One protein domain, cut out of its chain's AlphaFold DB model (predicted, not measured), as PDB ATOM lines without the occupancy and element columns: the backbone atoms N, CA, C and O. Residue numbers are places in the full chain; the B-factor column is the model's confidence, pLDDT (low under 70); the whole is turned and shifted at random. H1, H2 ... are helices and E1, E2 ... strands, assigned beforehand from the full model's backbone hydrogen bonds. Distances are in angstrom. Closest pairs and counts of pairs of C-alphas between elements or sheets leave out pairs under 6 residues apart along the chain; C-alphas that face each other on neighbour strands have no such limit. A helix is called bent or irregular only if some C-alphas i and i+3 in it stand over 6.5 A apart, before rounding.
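Overview. This is residues 72 to 235 of the 367 residues of the protein "Glycoprotein elicitor-like protein" of Pythium insidiosum (UniProt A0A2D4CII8). One strongly twisted sheet of six strands curls round helix H1, with H2 on its opposite face. The long strands E3 and E4 run out to the small helix H3 at one end of the longest axis; H2 lies toward the other end, where residues 158 to 163 stick out. The printed part has 164 residues, with three named helices and six named strands in the order H1, E1, E2, H2, E3, H3, E4, E5, E6; the class is mixed. The sheet's order is E5, E4, E3, E2, E1, E6; the neighbours E5 and E4, E4 and E3, E3 and E2, and E1 and E6 are antiparallel. The whole is compact by its radius of gyration of the C-alphas, 17.3 A, and elongated in outline, 60 by 36 by 31 A.

Along the chain. After residues 72 to 99, with no named element, H1 is residues 100 to 114, 19.5 A long, from C-alpha 100 at (133.030, 110.430, 107.503). E1 is residues 118 to 122; E2, 129 to 143, 35.2 A, bends by 79 degrees at residue 132. H2 is residues 144 to 154, irregular, with C-alphas 150 and 153 9.7 A apart. E3 is residues 168 to 181, 38.3 A; H3, 188 to 196; E4, 198 to 212, 39.9 A. E5 is residues 216 to 222; E6, 231 to 235, ends at C-alpha 235 at (139.915, 98.896, 113.833).

Arrangement. H1 touches E5, closest C-alphas Ala 101 and Ala 219, 5.2 A. H2's height over the sheet is 8.9 A. H3 only grazes the sheet. Within hydrogen-bond range are N 135 and O 175 of E2 and E3, 2.8 A; N 174 and O 205 of E3 and E4, 2.8 A; N 210 and O 219 of the hairpin E4 and E5, 2.8 A; and N 121 and O 233 of E1 and E6, 2.9 A. E1 and E2 meet only at a point. Every O i to N i+4 pair is within range in H3, 10 of 11 in H1, 5 of 7 in H2.

Size, cuts and confidence. The C-alphas farthest apart, Leu 161 and Ala 189, are 60.4 A apart. The printed part has no cut; the link H2 to E3 is long. Mean pLDDT of the printed part is 72.3, and 60 residues are under 70, among them 77 to 95 and 181 to 199.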
ATOM      1  N   PHE A  72     140.566 103.513 115.779       80.31
ATOM      2  CA  PHE A  72     140.186 104.886 115.467       80.31
ATOM      3  C   PHE A  72     138.793 105.149 116.029       80.31
ATOM      4  O   PHE A  72     137.947 104.252 116.040       80.31
ATOM      5  N   GLY A  73     138.545 106.374 116.484       79.56
ATOM      6  CA  GLY A  73     137.278 106.763 117.098       79.56
ATOM      7  C   GLY A  73     137.283 106.706 118.625       79.56
ATOM      8  O   GLY A  73     138.289 107.017 119.270       79.56
ATOM      9  N   ARG A  74     136.144 106.322 119.219       76.69
ATOM     10  CA  ARG A  74     135.892 106.403 120.673       76.69
ATOM     11  C   ARG A  74     136.892 105.620 121.524       76.69
ATOM     12  O   ARG A  74     137.131 105.982 122.671       76.69
ATOM     13  N   GLU A  75     137.446 104.540 120.988       74.25
ATOM     14  CA  GLU A  75     138.329 103.610 121.696       74.25
ATOM     15  C   GLU A  75     139.816 103.903 121.464       74.25
ATOM     16  O   GLU A  75     140.656 103.087 121.846       74.25
ATOM     17  N   PHE A  76     140.155 105.042 120.850       74.06
ATOM     18  CA  PHE A  76     141.548 105.445 120.692       74.06
ATOM     19  C   PHE A  76     142.217 105.651 122.071       74.06
ATOM     20  O   PHE A  76     141.658 106.351 122.916       74.06
ATOM     21  N   PRO A  77     143.405 105.069 122.329       60.53
ATOM     22  CA  PRO A  77     144.034 105.028 123.656       60.53
ATOM     23  C   PRO A  77     144.531 106.382 124.184       60.53
ATOM     24  O   PRO A  77     144.876 106.482 125.362       60.53
ATOM     25  N   ALA A  78     144.623 107.409 123.336       62.25
ATOM     26  CA  ALA A  78     145.399 108.604 123.644       62.25
ATOM     27  C   ALA A  78     144.658 109.899 123.297       62.25
ATOM     28  O   ALA A  78     144.930 110.571 122.306       62.25
ATOM     29  N   CYS A  79     143.709 110.242 124.167       58.97
ATOM     30  CA  CYS A  79     142.831 111.407 124.036       58.97
ATOM     31  C   CYS A  79     143.500 112.758 124.336       58.97
ATOM     32  O   CYS A  79     142.850 113.788 124.205       58.97
ATOM     33  N   ASP A  80     144.759 112.745 124.785       47.12
ATOM     34  CA  ASP A  80     145.484 113.913 125.309       47.12
ATOM     35  C   ASP A  80     146.785 114.202 124.532       47.12
ATOM     36  O   ASP A  80     147.661 114.936 124.978       47.12
ATOM     37  N   VAL A  81     146.958 113.592 123.354       43.25
ATOM     38  CA  VAL A  81     148.125 113.834 122.497       43.25
ATOM     39  C   VAL A  81     147.706 114.563 121.231       43.25
ATOM     40  O   VAL A  81     147.202 113.973 120.283       43.25
ATOM     41  N   THR A  82     148.083 115.837 121.174       42.06
ATOM     42  CA  THR A  82     148.204 116.695 119.979       42.06
ATOM     43  C   THR A  82     149.149 116.138 118.896       42.06
ATOM     44  O   THR A  82     149.430 116.800 117.901       42.06
ATOM     45  N   ALA A  83     149.678 114.923 119.073       36.66
ATOM     46  CA  ALA A  83     150.793 114.376 118.310       36.66
ATOM     47  C   ALA A  83     150.394 113.574 117.058       36.66
ATOM     48  O   ALA A  83     151.281 113.195 116.298       36.66
ATOM     49  N   LEU A  84     149.103 113.317 116.805       44.38
ATOM     50  CA  LEU A  84     148.666 112.516 115.649       44.38
ATOM     51  C   LEU A  84     148.010 113.312 114.509       44.38
ATOM     52  O   LEU A  84     147.266 112.754 113.704       44.38
ATOM     53  N   HIS A  85     148.418 114.574 114.339       41.06
ATOM     54  CA  HIS A  85     148.187 115.354 113.112       41.06
ATOM     55  C   HIS A  85     148.675 114.664 111.816       41.06
ATOM     56  O   HIS A  85     148.398 115.150 110.725       41.06
ATOM     57  N   LEU A  86     149.401 113.545 111.916       38.75
ATOM     58  CA  LEU A  86     149.950 112.792 110.786       38.75
ATOM     59  C   LEU A  86     148.958 111.849 110.083       38.75
ATOM     60  O   LEU A  86     149.258 111.425 108.972       38.75
ATOM     61  N   PHE A  87     147.802 111.534 110.678       42.47
ATOM     62  CA  PHE A  87     146.789 110.670 110.037       42.47
ATOM     63  C   PHE A  87     145.352 111.179 110.158       42.47
ATOM     64  O   PHE A  87     144.467 110.670 109.483       42.47
ATOM     65  N   LEU A  88     145.108 112.160 111.025       44.16
ATOM     66  CA  LEU A  88     143.795 112.728 111.290       44.16
ATOM     67  C   LEU A  88     144.023 114.230 111.445       44.16
ATOM     68  O   LEU A  88     144.590 114.688 112.434       44.16
ATOM     69  N   THR A  89     143.680 115.009 110.427       37.66
ATOM     70  CA  THR A  89     143.973 116.451 110.383       37.66
ATOM     71  C   THR A  89     143.105 117.276 111.343       37.66
ATOM     72  O   THR A  89     143.252 118.494 111.416       37.66
ATOM     73  N   THR A  90     142.244 116.629 112.132       44.84
ATOM     74  CA  THR A  90     141.303 117.251 113.067       44.84
ATOM     75  C   THR A  90     141.111 116.382 114.321       44.84
ATOM     76  O   THR A  90     141.337 115.170 114.290       44.84
ATOM     77  N   ASP A  91     140.629 116.977 115.421       46.72
ATOM     78  CA  ASP A  91     140.221 116.310 116.681       46.72
ATOM     79  C   ASP A  91     139.079 115.265 116.502       46.72
ATOM     80  O   ASP A  91     138.440 114.838 117.466       46.72
ATOM     81  N   GLU A  92     138.753 114.886 115.264       48.00
ATOM     82  CA  GLU A  92     137.568 114.121 114.870       48.00
ATOM     83  C   GLU A  92     137.795 112.603 114.755       48.00
ATOM     84  O   GLU A  92     136.847 111.863 114.504       48.00
ATOM     85  N   GLY A  93     139.026 112.110 114.932       48.62
ATOM     86  CA  GLY A  93     139.339 110.673 114.822       48.62
ATOM     87  C   GLY A  93     139.910 110.019 116.084       48.62
ATOM     88  O   GLY A  93     140.107 108.803 116.101       48.62
ATOM     89  N   ALA A  94     140.144 110.795 117.145       55.91
ATOM     90  CA  ALA A  94     140.633 110.310 118.432       55.91
ATOM     91  C   ALA A  94     139.612 110.614 119.539       55.91
ATOM     92  O   ALA A  94     139.236 111.763 119.759       55.91
ATOM     93  N   CYS A  95     139.155 109.576 120.243       61.81
ATOM     94  CA  CYS A  95     138.277 109.669 121.417       61.81
ATOM     95  C   CYS A  95     136.899 110.312 121.180       61.81
ATOM     96  O   CYS A  95     136.223 110.732 122.123       61.81
ATOM     97  N   ARG A  96     136.458 110.350 119.919       73.50
ATOM     98  CA  ARG A  96     135.124 110.757 119.458       73.50
ATOM     99  C   ARG A  96     134.630 109.793 118.386       73.50
ATOM    100  O   ARG A  96     135.369 108.908 117.976       73.50
ATOM    101  N   ASP A  97     133.386 109.955 117.949       83.44
ATOM    102  CA  ASP A  97     132.893 109.224 116.779       83.44
ATOM    103  C   ASP A  97     133.752 109.539 115.563       83.44
ATOM    104  O   ASP A  97     133.987 110.708 115.271       83.44
ATOM    105  N   VAL A  98     134.184 108.493 114.859       83.50
ATOM    106  CA  VAL A  98     134.865 108.611 113.570       83.50
ATOM    107  C   VAL A  98     134.051 109.512 112.639       83.50
ATOM    108  O   VAL A  98     132.875 109.249 112.360       83.50
ATOM    109  N   SER A  99     134.690 110.559 112.117       81.19
ATOM    110  CA  SER A  99     134.078 111.386 111.082       81.19
ATOM    111  C   SER A  99     134.017 110.649 109.735       81.19
ATOM    112  O   SER A  99     134.792 109.718 109.482       81.19
ATOM    113  N   PRO A 100     133.123 111.056 108.818       87.81
ATOM    114  CA  PRO A 100     133.030 110.430 107.503       87.81
ATOM    115  C   PRO A 100     134.310 110.537 106.669       87.81
ATOM    116  O   PRO A 100     134.525 109.682 105.814       87.81
ATOM    117  N   ALA A 101     135.145 111.557 106.903       82.62
ATOM    118  CA  ALA A 101     136.453 111.689 106.256       82.62
ATOM    119  C   ALA A 101     137.358 110.516 106.635       82.62
ATOM    120  O   ALA A 101     137.767 109.738 105.775       82.62
ATOM    121  N   VAL A 102     137.558 110.333 107.941       81.69
ATOM    122  CA  VAL A 102     138.376 109.265 108.520       81.69
ATOM    123  C   VAL A 102     137.843 107.897 108.113       81.69
ATOM    124  O   VAL A 102     138.600 107.022 107.697       81.69
ATOM    125  N   PHE A 103     136.520 107.720 108.166       88.69
ATOM    126  CA  PHE A 103     135.880 106.501 107.692       88.69
ATOM    127  C   PHE A 103     136.174 106.225 106.213       88.69
ATOM    128  O   PHE A 103     136.552 105.109 105.862       88.69
ATOM    129  N   HIS A 104     136.002 107.222 105.343       88.94
ATOM    130  CA  HIS A 104     136.205 107.070 103.904       88.94
ATOM    131  C   HIS A 104     137.661 106.731 103.570       88.94
ATOM    132  O   HIS A 104     137.906 105.797 102.805       88.94
ATOM    133  N   GLU A 105     138.613 107.445 104.170       82.62
ATOM    134  CA  GLU A 105     140.043 107.209 103.977       82.62
ATOM    135  C   GLU A 105     140.455 105.819 104.455       82.62
ATOM    136  O   GLU A 105     141.075 105.069 103.697       82.62
ATOM    137  N   LEU A 106     140.094 105.440 105.685       81.50
ATOM    138  CA  LEU A 106     140.475 104.143 106.236       81.50
ATOM    139  C   LEU A 106     139.830 102.998 105.470       81.50
ATOM    140  O   LEU A 106     140.506 102.022 105.171       81.50
ATOM    141  N   LEU A 107     138.556 103.109 105.099       86.06
ATOM    142  CA  LEU A 107     137.884 102.056 104.348       86.06
ATOM    143  C   LEU A 107     138.547 101.820 102.985       86.06
ATOM    144  O   LEU A 107     138.823 100.675 102.625       86.06
ATOM    145  N   ILE A 108     138.828 102.890 102.233       82.88
ATOM    146  CA  ILE A 108     139.439 102.784 100.903       82.88
ATOM    147  C   ILE A 108     140.883 102.296 100.999       82.88
ATOM    148  O   ILE A 108     141.280 101.415 100.237       82.88
ATOM    149  N   ASN A 109     141.666 102.829 101.936       76.38
ATOM    150  CA  ASN A 109     143.061 102.429 102.082       76.38
ATOM    151  C   ASN A 109     143.187 101.008 102.641       76.38
ATOM    152  O   ASN A 109     143.966 100.223 102.111       76.38
ATOM    153  N   ALA A 110     142.405 100.645 103.657       70.44
ATOM    154  CA  ALA A 110     142.482  99.331 104.286       70.44
ATOM    155  C   ALA A 110     141.918  98.233 103.392       70.44
ATOM    156  O   ALA A 110     142.653  97.328 103.012       70.44
ATOM    157  N   LEU A 111     140.639  98.317 103.014       68.50
ATOM    158  CA  LEU A 111     139.996  97.260 102.230       68.50
ATOM    159  C   LEU A 111     140.355  97.355 100.747       68.50
ATOM    160  O   LEU A 111     140.555  96.330 100.101       68.50
ATOM    161  N   GLY A 112     140.426  98.569 100.196       66.19
ATOM    162  CA  GLY A 112     140.653  98.776  98.766       66.19
ATOM    163  C   GLY A 112     142.109  98.574  98.344       66.19
ATOM    164  O   GLY A 112     142.367  97.848  97.384       66.19
ATOM    165  N   LEU A 113     143.056  99.210  99.042       67.44
ATOM    166  CA  LEU A 113     144.473  99.208  98.649       67.44
ATOM    167  C   LEU A 113     145.299  98.152  99.386       67.44
ATOM    168  O   LEU A 113     145.953  97.331  98.748       67.44
ATOM    169  N   ALA A 114     145.271  98.163 100.719       62.56
ATOM    170  CA  ALA A 114     146.074  97.271 101.552       62.56
ATOM    171  C   ALA A 114     145.477  95.861 101.666       62.56
ATOM    172  O   ALA A 114     146.178  94.937 102.073       62.56
ATOM    173  N   ARG A 115     144.192  95.697 101.312       68.69
ATOM    174  CA  ARG A 115     143.413  94.456 101.469       68.69
ATOM    175  C   ARG A 115     143.488  93.894 102.890       68.69
ATOM    176  O   ARG A 115     143.496  92.684 103.103       68.69
ATOM    177  N   ALA A 116     143.574  94.793 103.861       68.12
ATOM    178  CA  ALA A 116     143.653  94.464 105.267       68.12
ATOM    179  C   ALA A 116     142.239  94.311 105.849       68.12
ATOM    180  O   ALA A 116     141.354  95.103 105.510       68.12
ATOM    181  N   PRO A 117     142.013  93.332 106.740       75.19
ATOM    182  CA  PRO A 117     140.746  93.204 107.440       75.19
ATOM    183  C   PRO A 117     140.460  94.446 108.290       75.19
ATOM    184  O   PRO A 117     141.295  94.897 109.079       75.19
ATOM    185  N   LEU A 118     139.248  94.974 108.132       83.62
ATOM    186  CA  LEU A 118     138.748  96.132 108.859       83.62
ATOM    187  C   LEU A 118     137.545  95.711 109.700       83.62
ATOM    188  O   LEU A 118     136.586  95.132 109.180       83.62
ATOM    189  N   LEU A 119     137.582  96.038 110.988       86.31
ATOM    190  CA  LEU A 119     136.409  95.960 111.846       86.31
ATOM    191  C   LEU A 119     135.798  97.343 112.008       86.31
ATOM    192  O   LEU A 119     136.490  98.360 112.065       86.31
ATOM    193  N   LEU A 120     134.482  97.359 112.115       89.81
ATOM    194  CA  LEU A 120     133.673  98.553 112.248       89.81
ATOM    195  C   LEU A 120     132.785  98.419 113.477       89.81
ATOM    196  O   LEU A 120     132.246  97.350 113.734       89.81
ATOM    197  N   ARG A 121     132.588  99.504 114.218       88.50
ATOM    198  CA  ARG A 121     131.526  99.604 115.219       88.50
ATOM    199  C   ARG A 121     130.491 100.611 114.751       88.50
ATOM    200  O   ARG A 121     130.824 101.746 114.402       88.50
ATOM    201  N   TRP A 122     129.233 100.189 114.766       89.38
ATOM    202  CA  TRP A 122     128.083 101.041 114.475       89.38
ATOM    203  C   TRP A 122     127.612 101.766 115.734       89.38
ATOM    204  O   TRP A 122     127.680 101.208 116.824       89.38
ATOM    205  N   SER A 123     127.041 102.963 115.595       87.56
ATOM    206  CA  SER A 123     126.450 103.707 116.719       87.56
ATOM    207  C   SER A 123     125.329 102.942 117.436       87.56
ATOM    208  O   SER A 123     125.073 103.183 118.613       87.56
ATOM    209  N   SER A 124     124.675 102.007 116.742       81.56
ATOM    210  CA  SER A 124     123.619 101.144 117.276       81.56
ATOM    211  C   SER A 124     124.127  99.833 117.888       81.56
ATOM    212  O   SER A 124     123.311  99.004 118.283       81.56
ATOM    213  N   GLN A 125     125.440  99.593 117.908       77.19
ATOM    214  CA  GLN A 125     126.035  98.342 118.379       77.19
ATOM    215  C   GLN A 125     127.167  98.607 119.373       77.19
ATOM    216  O   GLN A 125     127.903  99.584 119.274       77.19
ATOM    217  N   SER A 126     127.330  97.705 120.337       74.88
ATOM    218  CA  SER A 126     128.408  97.771 121.330       74.88
ATOM    219  C   SER A 126     129.679  97.032 120.902       74.88
ATOM    220  O   SER A 126     130.637  96.996 121.668       74.88
ATOM    221  N   VAL A 127     129.690  96.432 119.708       77.50
ATOM    222  CA  VAL A 127     130.663  95.405 119.311       77.50
ATOM    223  C   VAL A 127     131.309  95.758 117.975       77.50
ATOM    224  O   VAL A 127     130.674  96.390 117.128       77.50
ATOM    225  N   PHE A 128     132.569  95.374 117.788       83.31
ATOM    226  CA  PHE A 128     133.238  95.441 116.490       83.31
ATOM    227  C   PHE A 128     132.783  94.293 115.586       83.31
ATOM    228  O   PHE A 128     132.818  93.122 115.969       83.31
ATOM    229  N   VAL A 129     132.393  94.635 114.363       83.25
ATOM    230  CA  VAL A 129     131.928  93.701 113.342       83.25
ATOM    231  C   VAL A 129     132.840  93.719 112.113       83.25
ATOM    232  O   VAL A 129     133.269  94.794 111.687       83.25
ATOM    233  N   PRO A 130     133.134  92.555 111.509       84.69
ATOM    234  CA  PRO A 130     133.883  92.483 110.260       84.69
ATOM    235  C   PRO A 130     133.181  93.196 109.105       84.69
ATOM    236  O   PRO A 130     132.014  92.915 108.805       84.69
ATOM    237  N   VAL A 131     133.920  94.063 108.413       84.69
ATOM    238  CA  VAL A 131     133.510  94.596 107.113       84.69
ATOM    239  C   VAL A 131     133.948  93.623 106.025       84.69
ATOM    240  O   VAL A 131     135.109  93.232 105.958       84.69
ATOM    241  N   LEU A 132     133.008  93.226 105.172       79.19
ATOM    242  CA  LEU A 132     133.237  92.244 104.113       79.19
ATOM    243  C   LEU A 132     133.498  92.904 102.766       79.19
ATOM    244  O   LEU A 132     134.348  92.455 102.003       79.19
ATOM    245  N   ALA A 133     132.739  93.950 102.452       79.88
ATOM    246  CA  ALA A 133     132.859  94.662 101.191       79.88
ATOM    247  C   ALA A 133     132.289  96.074 101.301       79.88
ATOM    248  O   ALA A 133     131.436  96.357 102.143       79.88
ATOM    249  N   TYR A 134     132.714  96.944 100.388       84.81
ATOM    250  CA  TYR A 134     132.100  98.248 100.190       84.81
ATOM    251  C   TYR A 134     131.962  98.572  98.705       84.81
ATOM    252  O   TYR A 134     132.663  98.022  97.851       84.81
ATOM    253  N   ARG A 135     131.056  99.497  98.387       83.31
ATOM    254  CA  ARG A 135     130.905 100.035  97.038       83.31
ATOM    255  C   ARG A 135     130.425 101.473  97.057       83.31
ATOM    256  O   ARG A 135     129.398 101.780  97.652       83.31
ATOM    257  N   ILE A 136     131.102 102.325  96.297       89.75
ATOM    258  CA  ILE A 136     130.636 103.682  96.014       89.75
ATOM    259  C   ILE A 136     129.514 103.599  94.971       89.75
ATOM    260  O   ILE A 136     129.719 103.142  93.848       89.75
ATOM    261  N   ARG A 137     128.306 104.002  95.366       92.69
ATOM    262  CA  ARG A 137     127.106 104.047  94.522       92.69
ATOM    263  C   ARG A 137     127.013 105.328  93.720       92.69
ATOM    264  O   ARG A 137     126.622 105.301  92.558       92.69
ATOM    265  N   SER A 138     127.340 106.436  94.363       94.31
ATOM    266  CA  SER A 138     127.373 107.744  93.739       94.31
ATOM    267  C   SER A 138     128.489 108.562  94.368       94.31
ATOM    268  O   SER A 138     128.792 108.438  95.557       94.31
ATOM    269  N   HIS A 139     129.102 109.396  93.543       94.38
ATOM    270  CA  HIS A 139     130.071 110.385  93.967       94.38
ATOM    271  C   HIS A 139     129.787 111.659  93.190       94.38
ATOM    272  O   HIS A 139     129.721 111.646  91.961       94.38
ATOM    273  N   ARG A 140     129.553 112.752  93.911       94.81
ATOM    274  CA  ARG A 140     129.324 114.068  93.325       94.81
ATOM    275  C   ARG A 140     130.235 115.073  93.994       94.81
ATOM    276  O   ARG A 140     130.188 115.244  95.208       94.81
ATOM    277  N   VAL A 141     131.008 115.775  93.181       93.19
ATOM    278  CA  VAL A 141     131.822 116.896  93.638       93.19
ATOM    279  C   VAL A 141     130.992 118.173  93.557       93.19
ATOM    280  O   VAL A 141     130.336 118.427  92.548       93.19
ATOM    281  N   LEU A 142     131.004 118.962  94.625       92.00
ATOM    282  CA  LEU A 142     130.358 120.267  94.710       92.00
ATOM    283  C   LEU A 142     131.400 121.343  94.995       92.00
ATOM    284  O   LEU A 142     132.391 121.091  95.686       92.00
ATOM    285  N   SER A 143     131.140 122.560  94.519       89.81
ATOM    286  CA  SER A 143     131.854 123.724  95.037       89.81
ATOM    287  C   SER A 143     131.529 123.908  96.520       89.81
ATOM    288  O   SER A 143     130.451 123.526  96.986       89.81
ATOM    289  N   THR A 144     132.428 124.542  97.267       86.06
ATOM    290  CA  THR A 144     132.190 124.883  98.677       86.06
ATOM    291  C   THR A 144     130.910 125.703  98.838       86.06
ATOM    292  O   THR A 144     130.099 125.409  99.708       86.06
ATOM    293  N   ALA A 145     130.647 126.663  97.943       86.44
ATOM    294  CA  ALA A 145     129.416 127.454  97.971       86.44
ATOM    295  C   ALA A 145     128.150 126.603  97.757       86.44
ATOM    296  O   ALA A 145     127.148 126.815  98.440       86.44
ATOM    297  N   ASP A 146     128.183 125.633  96.837       91.12
ATOM    298  CA  ASP A 146     127.067 124.706  96.615       91.12
ATOM    299  C   ASP A 146     126.844 123.775  97.803       91.12
ATOM    300  O   ASP A 146     125.704 123.547  98.198       91.12
ATOM    301  N   ALA A 147     127.919 123.260  98.396       89.00
ATOM    302  CA  ALA A 147     127.844 122.385  99.557       89.00
ATOM    303  C   ALA A 147     127.309 123.120 100.795       89.00
ATOM    304  O   ALA A 147     126.434 122.598 101.483       89.00
ATOM    305  N   VAL A 148     127.737 124.368 101.025       86.31
ATOM    306  CA  VAL A 148     127.177 125.242 102.069       86.31
ATOM    307  C   VAL A 148     125.688 125.489 101.832       86.31
ATOM    308  O   VAL A 148     124.897 125.385 102.765       86.31
ATOM    309  N   ARG A 149     125.279 125.777 100.589       88.88
ATOM    310  CA  ARG A 149     123.856 125.940 100.251       88.88
ATOM    311  C   ARG A 149     123.050 124.664 100.488       88.88
ATOM    312  O   ARG A 149     121.917 124.752 100.947       88.88
ATOM    313  N   ALA A 150     123.614 123.506 100.158       88.94
ATOM    314  CA  ALA A 150     122.923 122.223 100.236       88.94
ATOM    315  C   ALA A 150     122.824 121.670 101.666       88.94
ATOM    316  O   ALA A 150     121.804 121.081 102.015       88.94
ATOM    317  N   PHE A 151     123.866 121.841 102.483       87.38
ATOM    318  CA  PHE A 151     124.002 121.149 103.771       87.38
ATOM    319  C   PHE A 151     124.153 122.096 104.970       87.38
ATOM    320  O   PHE A 151     124.120 121.653 106.119       87.38
ATOM    321  N   GLY A 152     124.299 123.403 104.741       83.94
ATOM    322  CA  GLY A 152     124.394 124.411 105.797       83.94
ATOM    323  C   GLY A 152     125.492 124.092 106.814       83.94
ATOM    324  O   GLY A 152     126.625 123.785 106.448       83.94
ATOM    325  N   ARG A 153     125.132 124.125 108.104       75.56
ATOM    326  CA  ARG A 153     126.044 123.837 109.228       75.56
ATOM    327  C   ARG A 153     126.552 122.396 109.282       75.56
ATOM    328  O   ARG A 153     127.533 122.153 109.962       75.56
ATOM    329  N   ALA A 154     125.910 121.452 108.592       72.31
ATOM    330  CA  ALA A 154     126.437 120.091 108.514       72.31
ATOM    331  C   ALA A 154     127.714 120.034 107.660       72.31
ATOM    332  O   ALA A 154     128.564 119.193 107.897       72.31
ATOM    333  N   PHE A 155     127.868 120.938 106.687       75.50
ATOM    334  CA  PHE A 155     129.104 121.071 105.910       75.50
ATOM    335  C   PHE A 155     129.997 122.211 106.415       75.50
ATOM    336  O   PHE A 155     131.205 122.158 106.260       75.50
ATOM    337  N   GLN A 156     129.426 123.251 107.030       67.38
ATOM    338  CA  GLN A 156     130.209 124.255 107.743       67.38
ATOM    339  C   GLN A 156     130.516 123.783 109.162       67.38
ATOM    340  O   GLN A 156     129.832 124.185 110.107       67.38
ATOM    341  N   GLY A 157     131.589 122.999 109.311       59.38
ATOM    342  CA  GLY A 157     132.337 122.973 110.572       59.38
ATOM    343  C   GLY A 157     132.731 124.401 110.981       59.38
ATOM    344  O   GLY A 157     132.586 125.330 110.190       59.38
ATOM    345  N   ASN A 158     133.184 124.618 112.222       52.44
ATOM    346  CA  ASN A 158     133.555 125.942 112.760       52.44
ATOM    347  C   ASN A 158     134.700 126.619 111.958       52.44
ATOM    348  O   ASN A 158     135.828 126.748 112.432       52.44
ATOM    349  N   TYR A 159     134.420 127.088 110.743       59.28
ATOM    350  CA  TYR A 159     135.337 127.847 109.915       59.28
ATOM    351  C   TYR A 159     135.414 129.252 110.495       59.28
ATOM    352  O   TYR A 159     134.518 130.080 110.329       59.28
ATOM    353  N   THR A 160     136.486 129.520 111.230       53.38
ATOM    354  CA  THR A 160     136.830 130.892 111.597       53.38
ATOM    355  C   THR A 160     137.356 131.630 110.363       53.38
ATOM    356  O   THR A 160     137.796 131.008 109.401       53.38
ATOM    357  N   LEU A 161     137.371 132.966 110.389       48.28
ATOM    358  CA  LEU A 161     137.950 133.794 109.315       48.28
ATOM    359  C   LEU A 161     139.429 133.473 109.004       48.28
ATOM    360  O   LEU A 161     139.921 133.872 107.953       48.28
ATOM    361  N   MET A 162     140.130 132.770 109.903       46.78
ATOM    362  CA  MET A 162     141.512 132.313 109.715       46.78
ATOM    363  C   MET A 162     141.625 130.822 109.358       46.78
ATOM    364  O   MET A 162     142.717 130.367 109.023       46.78
ATOM    365  N   ALA A 163     140.527 130.061 109.405       56.38
ATOM    366  CA  ALA A 163     140.488 128.677 108.953       56.38
ATOM    367  C   ALA A 163     140.335 128.649 107.427       56.38
ATOM    368  O   ALA A 163     139.440 129.274 106.855       56.38
ATOM    369  N   GLN A 164     141.232 127.936 106.754       61.25
ATOM    370  CA  GLN A 164     141.186 127.787 105.305       61.25
ATOM    371  C   GLN A 164     139.950 126.961 104.927       61.25
ATOM    372  O   GLN A 164     139.796 125.830 105.376       61.25
ATOM    373  N   MET A 165     139.062 127.535 104.111       68.56
ATOM    374  CA  MET A 165     137.879 126.825 103.617       68.56
ATOM    375  C   MET A 165     138.295 125.632 102.744       68.56
ATOM    376  O   MET A 165     139.299 125.729 102.028       68.56
ATOM    377  N   PRO A 166     137.526 124.527 102.737       77.38
ATOM    378  CA  PRO A 166     137.774 123.444 101.801       77.38
ATOM    379  C   PRO A 166     137.676 123.957 100.362       77.38
ATOM    380  O   PRO A 166     136.905 124.869 100.049       77.38
ATOM    381  N   SER A 167     138.466 123.349  99.480       81.94
ATOM    382  CA  SER A 167     138.481 123.657  98.046       81.94
ATOM    383  C   SER A 167     137.222 123.147  97.335       81.94
ATOM    384  O   SER A 167     136.703 123.796  96.426       81.94
ATOM    385  N   ARG A 168     136.703 121.996  97.778       87.19
ATOM    386  CA  ARG A 168     135.478 121.367  97.274       87.19
ATOM    387  C   ARG A 168     134.887 120.418  98.311       87.19
ATOM    388  O   ARG A 168     135.535 120.072  99.297       87.19
ATOM    389  N   ALA A 169     133.673 119.957  98.044       89.62
ATOM    390  CA  ALA A 169     133.012 118.913  98.811       89.62
ATOM    391  C   ALA A 169     132.801 117.667  97.950       89.62
ATOM    392  O   ALA A 169     132.359 117.776  96.805       89.62
ATOM    393  N   SER A 170     133.049 116.488  98.507       92.06
ATOM    394  CA  SER A 170     132.701 115.205  97.895       92.06
ATOM    395  C   SER A 170     131.500 114.612  98.611       92.06
ATOM    396  O   SER A 170     131.604 114.186  99.755       92.06
ATOM    397  N   VAL A 171     130.356 114.564  97.936       94.31
ATOM    398  CA  VAL A 171     129.166 113.861  98.423       94.31
ATOM    399  C   VAL A 171     129.231 112.426  97.925       94.31
ATOM    400  O   VAL A 171     129.273 112.190  96.716       94.31
ATOM    401  N   VAL A 172     129.249 111.475  98.850       94.25
ATOM    402  CA  VAL A 172     129.430 110.051  98.576       94.25
ATOM    403  C   VAL A 172     128.221 109.292  99.102       94.25
ATOM    404  O   VAL A 172     127.830 109.458 100.254       94.25
ATOM    405  N   THR A 173     127.631 108.444  98.261       94.44
ATOM    406  CA  THR A 173     126.734 107.373  98.714       94.44
ATOM    407  C   THR A 173     127.467 106.051  98.583       94.44
ATOM    408  O   THR A 173     127.976 105.727  97.509       94.44
ATOM    409  N   MET A 174     127.512 105.277  99.658       92.50
ATOM    410  CA  MET A 174     128.252 104.030  99.751       92.50
ATOM    411  C   MET A 174     127.376 102.920 100.317       92.50
ATOM    412  O   MET A 174     126.616 103.141 101.251       92.50
ATOM    413  N   GLU A 175     127.511 101.717  99.774       90.94
ATOM    414  CA  GLU A 175     126.993 100.492 100.379       90.94
ATOM    415  C   GLU A 175     128.123  99.736 101.069       90.94
ATOM    416  O   GLU A 175     129.223  99.650 100.523       90.94
ATOM    417  N   ILE A 176     127.838  99.176 102.242       88.44
ATOM    418  CA  ILE A 176     128.776  98.389 103.043       88.44
ATOM    419  C   ILE A 176     128.097  97.083 103.418       88.44
ATOM    420  O   ILE A 176     127.003  97.099 103.985       88.44
ATOM    421  N   ASP A 177     128.771  95.975 103.134       84.06
ATOM    422  CA  ASP A 177     128.377  94.638 103.560       84.06
ATOM    423  C   ASP A 177     129.216  94.258 104.787       84.06
ATOM    424  O   ASP A 177     130.447  94.317 104.748       84.06
ATOM    425  N   TRP A 178     128.565  93.887 105.886       81.88
ATOM    426  CA  TRP A 178     129.219  93.581 107.162       81.88
ATOM    427  C   TRP A 178     128.540  92.409 107.874       81.88
ATOM    428  O   TRP A 178     127.375  92.096 107.619       81.88
ATOM    429  N   MET A 179     129.280  91.728 108.749       75.38
ATOM    430  CA  MET A 179     128.754  90.582 109.495       75.38
ATOM    431  C   MET A 179     128.023  91.032 110.753       75.38
ATOM    432  O   MET A 179     128.624  91.611 111.651       75.38
ATOM    433  N   ASN A 180     126.740  90.708 110.856       70.00
ATOM    434  CA  ASN A 180     125.956  90.950 112.056       70.00
ATOM    435  C   ASN A 180     125.903  89.698 112.938       70.00
ATOM    436  O   ASN A 180     125.626  88.596 112.454       70.00
ATOM    437  N   LEU A 181     126.120  89.897 114.235       62.53
ATOM    438  CA  LEU A 181     125.952  88.875 115.258       62.53
ATOM    439  C   LEU A 181     124.471  88.851 115.674       62.53
ATOM    440  O   LEU A 181     123.990  89.777 116.331       62.53
ATOM    441  N   LEU A 182     123.713  87.833 115.258       47.47
ATOM    442  CA  LEU A 182     122.291  87.738 115.600       47.47
ATOM    443  C   LEU A 182     122.098  87.292 117.056       47.47
ATOM    444  O   LEU A 182     122.078  86.106 117.337       47.47
ATOM    445  N   GLY A 183     121.857  88.247 117.955       45.06
ATOM    446  CA  GLY A 183     121.262  88.006 119.273       45.06
ATOM    447  C   GLY A 183     122.260  87.700 120.391       45.06
ATOM    448  O   GLY A 183     122.753  86.587 120.534       45.06
ATOM    449  N   THR A 184     122.458  88.672 121.284       41.06
ATOM    450  CA  THR A 184     122.926  88.425 122.654       41.06
ATOM    451  C   THR A 184     121.757  87.857 123.461       41.06
ATOM    452  O   THR A 184     121.087  88.569 124.206       41.06
ATOM    453  N   SER A 185     121.427  86.589 123.231       35.78
ATOM    454  CA  SER A 185     120.509  85.859 124.099       35.78
ATOM    455  C   SER A 185     121.262  85.443 125.364       35.78
ATOM    456  O   SER A 185     122.364  84.907 125.269       35.78
ATOM    457  N   GLU A 186     120.673  85.667 126.544       37.97
ATOM    458  CA  GLU A 186     121.196  85.183 127.837       37.97
ATOM    459  C   GLU A 186     121.259  83.645 127.922       37.97
ATOM    460  O   GLU A 186     121.826  83.086 128.861       37.97
ATOM    461  N   ASP A 187     120.695  82.948 126.934       36.91
ATOM    462  CA  ASP A 187     120.625  81.501 126.884       36.91
ATOM    463  C   ASP A 187     121.831  80.923 126.123       36.91
ATOM    464  O   ASP A 187     122.011  81.143 124.922       36.91
ATOM    465  N   ALA A 188     122.684  80.159 126.810       37.44
ATOM    466  CA  ALA A 188     123.944  79.648 126.258       37.44
ATOM    467  C   ALA A 188     123.751  78.745 125.019       37.44
ATOM    468  O   ALA A 188     124.618  78.691 124.145       37.44
ATOM    469  N   ALA A 189     122.597  78.075 124.907       34.22
ATOM    470  CA  ALA A 189     122.224  77.296 123.726       34.22
ATOM    471  C   ALA A 189     121.817  78.189 122.538       34.22
ATOM    472  O   ALA A 189     122.145  77.883 121.390       34.22
ATOM    473  N   ALA A 190     121.162  79.321 122.806       35.72
ATOM    474  CA  ALA A 190     120.810  80.306 121.792       35.72
ATOM    475  C   ALA A 190     122.022  81.138 121.358       35.72
ATOM    476  O   ALA A 190     122.100  81.502 120.195       35.72
ATOM    477  N   ALA A 191     123.001  81.373 122.232       37.47
ATOM    478  CA  ALA A 191     124.246  82.048 121.881       37.47
ATOM    479  C   ALA A 191     125.190  81.183 121.025       37.47
ATOM    480  O   ALA A 191     125.850  81.693 120.123       37.47
ATOM    481  N   ALA A 192     125.220  79.863 121.244       36.53
ATOM    482  CA  ALA A 192     125.901  78.928 120.345       36.53
ATOM    483  C   ALA A 192     125.201  78.841 118.972       36.53
ATOM    484  O   ALA A 192     125.866  78.743 117.942       36.53
ATOM    485  N   ALA A 193     123.865  78.948 118.941       34.50
ATOM    486  CA  ALA A 193     123.094  79.070 117.702       34.50
ATOM    487  C   ALA A 193     123.254  80.453 117.029       34.50
ATOM    488  O   ALA A 193     123.317  80.529 115.806       34.50
ATOM    489  N   ALA A 194     123.398  81.530 117.803       37.00
ATOM    490  CA  ALA A 194     123.668  82.902 117.359       37.00
ATOM    491  C   ALA A 194     125.075  83.057 116.770       37.00
ATOM    492  O   ALA A 194     125.247  83.688 115.731       37.00
ATOM    493  N   ALA A 195     126.075  82.411 117.379       39.97
ATOM    494  CA  ALA A 195     127.431  82.316 116.844       39.97
ATOM    495  C   ALA A 195     127.482  81.546 115.509       39.97
ATOM    496  O   ALA A 195     128.407  81.746 114.722       39.97
ATOM    497  N   ALA A 196     126.486  80.692 115.241       37.62
ATOM    498  CA  ALA A 196     126.294  80.008 113.963       37.62
ATOM    499  C   ALA A 196     125.404  80.795 112.975       37.62
ATOM    500  O   ALA A 196     125.496  80.581 111.767       37.62
ATOM    501  N   ALA A 197     124.574  81.726 113.455       43.00
ATOM    502  CA  ALA A 197     123.692  82.565 112.648       43.00
ATOM    503  C   ALA A 197     124.350  83.918 112.336       43.00
ATOM    504  O   ALA A 197     123.872  84.985 112.720       43.00
ATOM    505  N   LEU A 198     125.476  83.874 111.624       58.28
ATOM    506  CA  LEU A 198     126.075  85.068 111.037       58.28
ATOM    507  C   LEU A 198     125.222  85.508 109.848       58.28
ATOM    508  O   LEU A 198     125.089  84.774 108.869       58.28
ATOM    509  N   SER A 199     124.649  86.707 109.919       62.38
ATOM    510  CA  SER A 199     123.939  87.300 108.783       62.38
ATOM    511  C   SER A 199     124.764  88.431 108.190       62.38
ATOM    512  O   SER A 199     125.240  89.292 108.928       62.38
ATOM    513  N   VAL A 200     124.904  88.459 106.866       73.56
ATOM    514  CA  VAL A 200     125.472  89.621 106.178       73.56
ATOM    515  C   VAL A 200     124.396  90.688 106.082       73.56
ATOM    516  O   VAL A 200     123.315  90.443 105.545       73.56
ATOM    517  N   VAL A 201     124.699  91.867 106.606       79.50
ATOM    518  CA  VAL A 201     123.832  93.037 106.537       79.50
ATOM    519  C   VAL A 201     124.444  94.027 105.560       79.50
ATOM    520  O   VAL A 201     125.650  94.271 105.583       79.50
ATOM    521  N   ARG A 202     123.598  94.598 104.699       84.81
ATOM    522  CA  ARG A 202     123.966  95.687 103.797       84.81
ATOM    523  C   ARG A 202     123.432  97.000 104.343       84.81
ATOM    524  O   ARG A 202     122.222  97.159 104.484       84.81
ATOM    525  N   THR A 203     124.323  97.956 104.568       88.88
ATOM    526  CA  THR A 203     123.974  99.313 105.000       88.88
ATOM    527  C   THR A 203     124.338 100.310 103.910       88.88
ATOM    528  O   THR A 203     125.414 100.220 103.323       88.88
ATOM    529  N   THR A 204     123.453 101.272 103.638       92.44
ATOM    530  CA  THR A 204     123.755 102.406 102.754       92.44
ATOM    531  C   THR A 204     124.045 103.642 103.595       92.44
ATOM    532  O   THR A 204     123.211 104.047 104.398       92.44
ATOM    533  N   LEU A 205     125.208 104.251 103.387       93.56
ATOM    534  CA  LEU A 205     125.622 105.502 104.008       93.56
ATOM    535  C   LEU A 205     125.683 106.599 102.957       93.56
ATOM    536  O   LEU A 205     126.192 106.389 101.859       93.56
ATOM    537  N   THR A 206     125.201 107.783 103.312       93.56
ATOM    538  CA  THR A 206     125.409 108.992 102.516       93.56
ATOM    539  C   THR A 206     126.108 110.008 103.389       93.56
ATOM    540  O   THR A 206     125.697 110.226 104.526       93.56
ATOM    541  N   TYR A 207     127.176 110.605 102.884       92.56
ATOM    542  CA  TYR A 207     127.963 111.570 103.634       92.56
ATOM    543  C   TYR A 207     128.635 112.573 102.706       92.56
ATOM    544  O   TYR A 207     128.788 112.338 101.505       92.56
ATOM    545  N   VAL A 208     129.013 113.711 103.273       91.69
ATOM    546  CA  VAL A 208     129.836 114.718 102.612       91.69
ATOM    547  C   VAL A 208     131.205 114.745 103.268       91.69
ATOM    548  O   VAL A 208     131.301 114.699 104.492       91.69
ATOM    549  N   VAL A 209     132.247 114.815 102.449       88.62
ATOM    550  CA  VAL A 209     133.633 114.969 102.887       88.62
ATOM    551  C   VAL A 209     134.183 116.283 102.352       88.62
ATOM    552  O   VAL A 209     134.006 116.617 101.176       88.62
ATOM    553  N   GLU A 210     134.838 117.029 103.224       85.94
ATOM    554  CA  GLU A 210     135.578 118.244 102.919       85.94
ATOM    555  C   GLU A 210     136.914 117.882 102.280       85.94
ATOM    556  O   GLU A 210     137.674 117.090 102.834       85.94
ATOM    557  N   VAL A 211     137.198 118.454 101.109       81.88
ATOM    558  CA  VAL A 211     138.467 118.242 100.408       81.88
ATOM    559  C   VAL A 211     139.263 119.536 100.434       81.88
ATOM    560  O   VAL A 211     138.871 120.551  99.841       81.88
ATOM    561  N   TRP A 212     140.405 119.495 101.101       76.56
ATOM    562  CA  TRP A 212     141.341 120.593 101.216       76.56
ATOM    563  C   TRP A 212     142.427 120.507 100.141       76.56
ATOM    564  O   TRP A 212     142.937 119.426  99.832       76.56
ATOM    565  N   MET A 213     142.733 121.655  99.525       70.38
ATOM    566  CA  MET A 213     143.750 121.803  98.468       70.38
ATOM    567  C   MET A 213     143.718 120.706  97.394       70.38
ATOM    568  O   MET A 213     144.765 120.288  96.899       70.38
ATOM    569  N   ASP A 214     142.524 120.221  97.044       66.81
ATOM    570  CA  ASP A 214     142.319 119.167  96.052       66.81
ATOM    571  C   ASP A 214     142.986 117.809  96.338       66.81
ATOM    572  O   ASP A 214     143.001 116.950  95.450       66.81
ATOM    573  N   LYS A 215     143.525 117.599  97.544       64.75
ATOM    574  CA  LYS A 215     144.422 116.474  97.850       64.75
ATOM    575  C   LYS A 215     144.103 115.740  99.142       64.75
ATOM    576  O   LYS A 215     144.351 114.543  99.208       64.75
ATOM    577  N   GLU A 216     143.577 116.436 100.141       69.06
ATOM    578  CA  GLU A 216     143.426 115.893 101.491       69.06
ATOM    579  C   GLU A 216     141.968 115.955 101.917       69.06
ATOM    580  O   GLU A 216     141.292 116.959 101.686       69.06
ATOM    581  N   THR A 217     141.468 114.884 102.525       65.94
ATOM    582  CA  THR A 217     140.138 114.875 103.129       65.94
ATOM    583  C   THR A 217     140.259 115.204 104.612       65.94
ATOM    584  O   THR A 217     140.968 114.533 105.347       65.94
ATOM    585  N   THR A 218     139.622 116.290 105.055       67.12
ATOM    586  CA  THR A 218     139.932 116.888 106.371       67.12
ATOM    587  C   THR A 218     138.835 116.711 107.410       67.12
ATOM    588  O   THR A 218     139.116 116.578 108.599       67.12
ATOM    589  N   ALA A 219     137.579 116.717 106.972       74.75
ATOM    590  CA  ALA A 219     136.405 116.605 107.830       74.75
ATOM    591  C   ALA A 219     135.184 116.186 107.001       74.75
ATOM    592  O   ALA A 219     135.269 115.988 105.783       74.75
ATOM    593  N   GLY A 220     134.032 116.017 107.641       79.94
ATOM    594  CA  GLY A 220     132.796 115.725 106.932       79.94
ATOM    595  C   GLY A 220     131.600 115.519 107.844       79.94
ATOM    596  O   GLY A 220     131.729 115.448 109.064       79.94
ATOM    597  N   ALA A 221     130.427 115.342 107.240       86.19
ATOM    598  CA  ALA A 221     129.210 114.999 107.969       86.19
ATOM    599  C   ALA A 221     128.442 113.841 107.339       86.19
ATOM    600  O   ALA A 221     128.318 113.718 106.116       86.19
ATOM    601  N   TRP A 222     127.899 112.995 108.213       89.62
ATOM    602  CA  TRP A 222     126.911 111.992 107.848       89.62
ATOM    603  C   TRP A 222     125.630 112.713 107.410       89.62
ATOM    604  O   TRP A 222     125.101 113.549 108.137       89.62
ATOM    605  N   LEU A 223     125.144 112.407 106.206       89.62
ATOM    606  CA  LEU A 223     123.922 112.981 105.628       89.62
ATOM    607  C   LEU A 223     122.711 112.047 105.785       89.62
ATOM    608  O   LEU A 223     121.666 112.275 105.177       89.62
ATOM    609  N   SER A 224     122.863 110.959 106.538       76.06
ATOM    610  CA  SER A 224     121.789 110.017 106.837       76.06
ATOM    611  C   SER A 224     120.745 110.625 107.778       76.06
ATOM    612  O   SER A 224     120.987 111.643 108.427       76.06
ATOM    613  N   GLU A 225     119.578 109.982 107.882       73.19
ATOM    614  CA  GLU A 225     118.582 110.360 108.887       73.19
ATOM    615  C   GLU A 225     119.198 110.330 110.301       73.19
ATOM    616  O   GLU A 225     120.043 109.472 110.569       73.19
ATOM    617  N   PRO A 226     118.775 111.212 111.228       66.31
ATOM    618  CA  PRO A 226     119.371 111.317 112.566       66.31
ATOM    619  C   PRO A 226     119.381 110.012 113.374       66.31
ATOM    620  O   PRO A 226     120.180 109.857 114.292       66.31
ATOM    621  N   THR A 227     118.478 109.083 113.056       71.56
ATOM    622  CA  THR A 227     118.334 107.782 113.720       71.56
ATOM    623  C   THR A 227     119.054 106.644 113.001       71.56
ATOM    624  O   THR A 227     119.066 105.521 113.504       71.56
ATOM    625  N   ALA A 228     119.622 106.891 111.818       81.94
ATOM    626  CA  ALA A 228     120.337 105.868 111.072       81.94
ATOM    627  C   ALA A 228     121.669 105.534 111.770       81.94
ATOM    628  O   ALA A 228     122.382 106.447 112.197       81.94
ATOM    629  N   PRO A 229     122.034 104.246 111.884       85.25
ATOM    630  CA  PRO A 229     123.308 103.871 112.471       85.25
ATOM    631  C   PRO A 229     124.463 104.359 111.594       85.25
ATOM    632  O   PRO A 229     124.481 104.126 110.385       85.25
ATOM    633  N   VAL A 230     125.444 105.005 112.219       90.38
ATOM    634  CA  VAL A 230     126.660 105.500 111.560       90.38
ATOM    635  C   VAL A 230     127.893 104.807 112.139       90.38
ATOM    636  O   VAL A 230     127.851 104.357 113.288       90.38
ATOM    637  N   PRO A 231     128.987 104.696 111.373       91.69
ATOM    638  CA  PRO A 231     130.293 104.329 111.905       91.69
ATOM    639  C   PRO A 231     130.701 105.248 113.055       91.69
ATOM    640  O   PRO A 231     130.697 106.464 112.895       91.69
ATOM    641  N   VAL A 232     131.061 104.667 114.198       87.81
ATOM    642  CA  VAL A 232     131.587 105.427 115.348       87.81
ATOM    643  C   VAL A 232     133.039 105.095 115.646       87.81
ATOM    644  O   VAL A 232     133.765 105.946 116.153       87.81
ATOM    645  N   SER A 233     133.476 103.892 115.273       88.12
ATOM    646  CA  SER A 233     134.844 103.439 115.499       88.12
ATOM    647  C   SER A 233     135.277 102.426 114.459       88.12
ATOM    648  O   SER A 233     134.460 101.677 113.921       88.12
ATOM    649  N   LEU A 234     136.578 102.379 114.208       87.81
ATOM    650  CA  LEU A 234     137.203 101.475 113.252       87.81
ATOM    651  C   LEU A 234     138.412 100.806 113.884       87.81
ATOM    652  O   LEU A 234     139.072 101.376 114.750       87.81
ATOM    653  N   GLU A 235     138.719  99.606 113.422       84.75
ATOM    654  CA  GLU A 235     139.915  98.896 113.833       84.75
ATOM    655  C   GLU A 235     140.552  98.197 112.638       84.75
ATOM    656  O   GLU A 235     139.920  97.365 111.981       84.75
TER     657      GLU A 235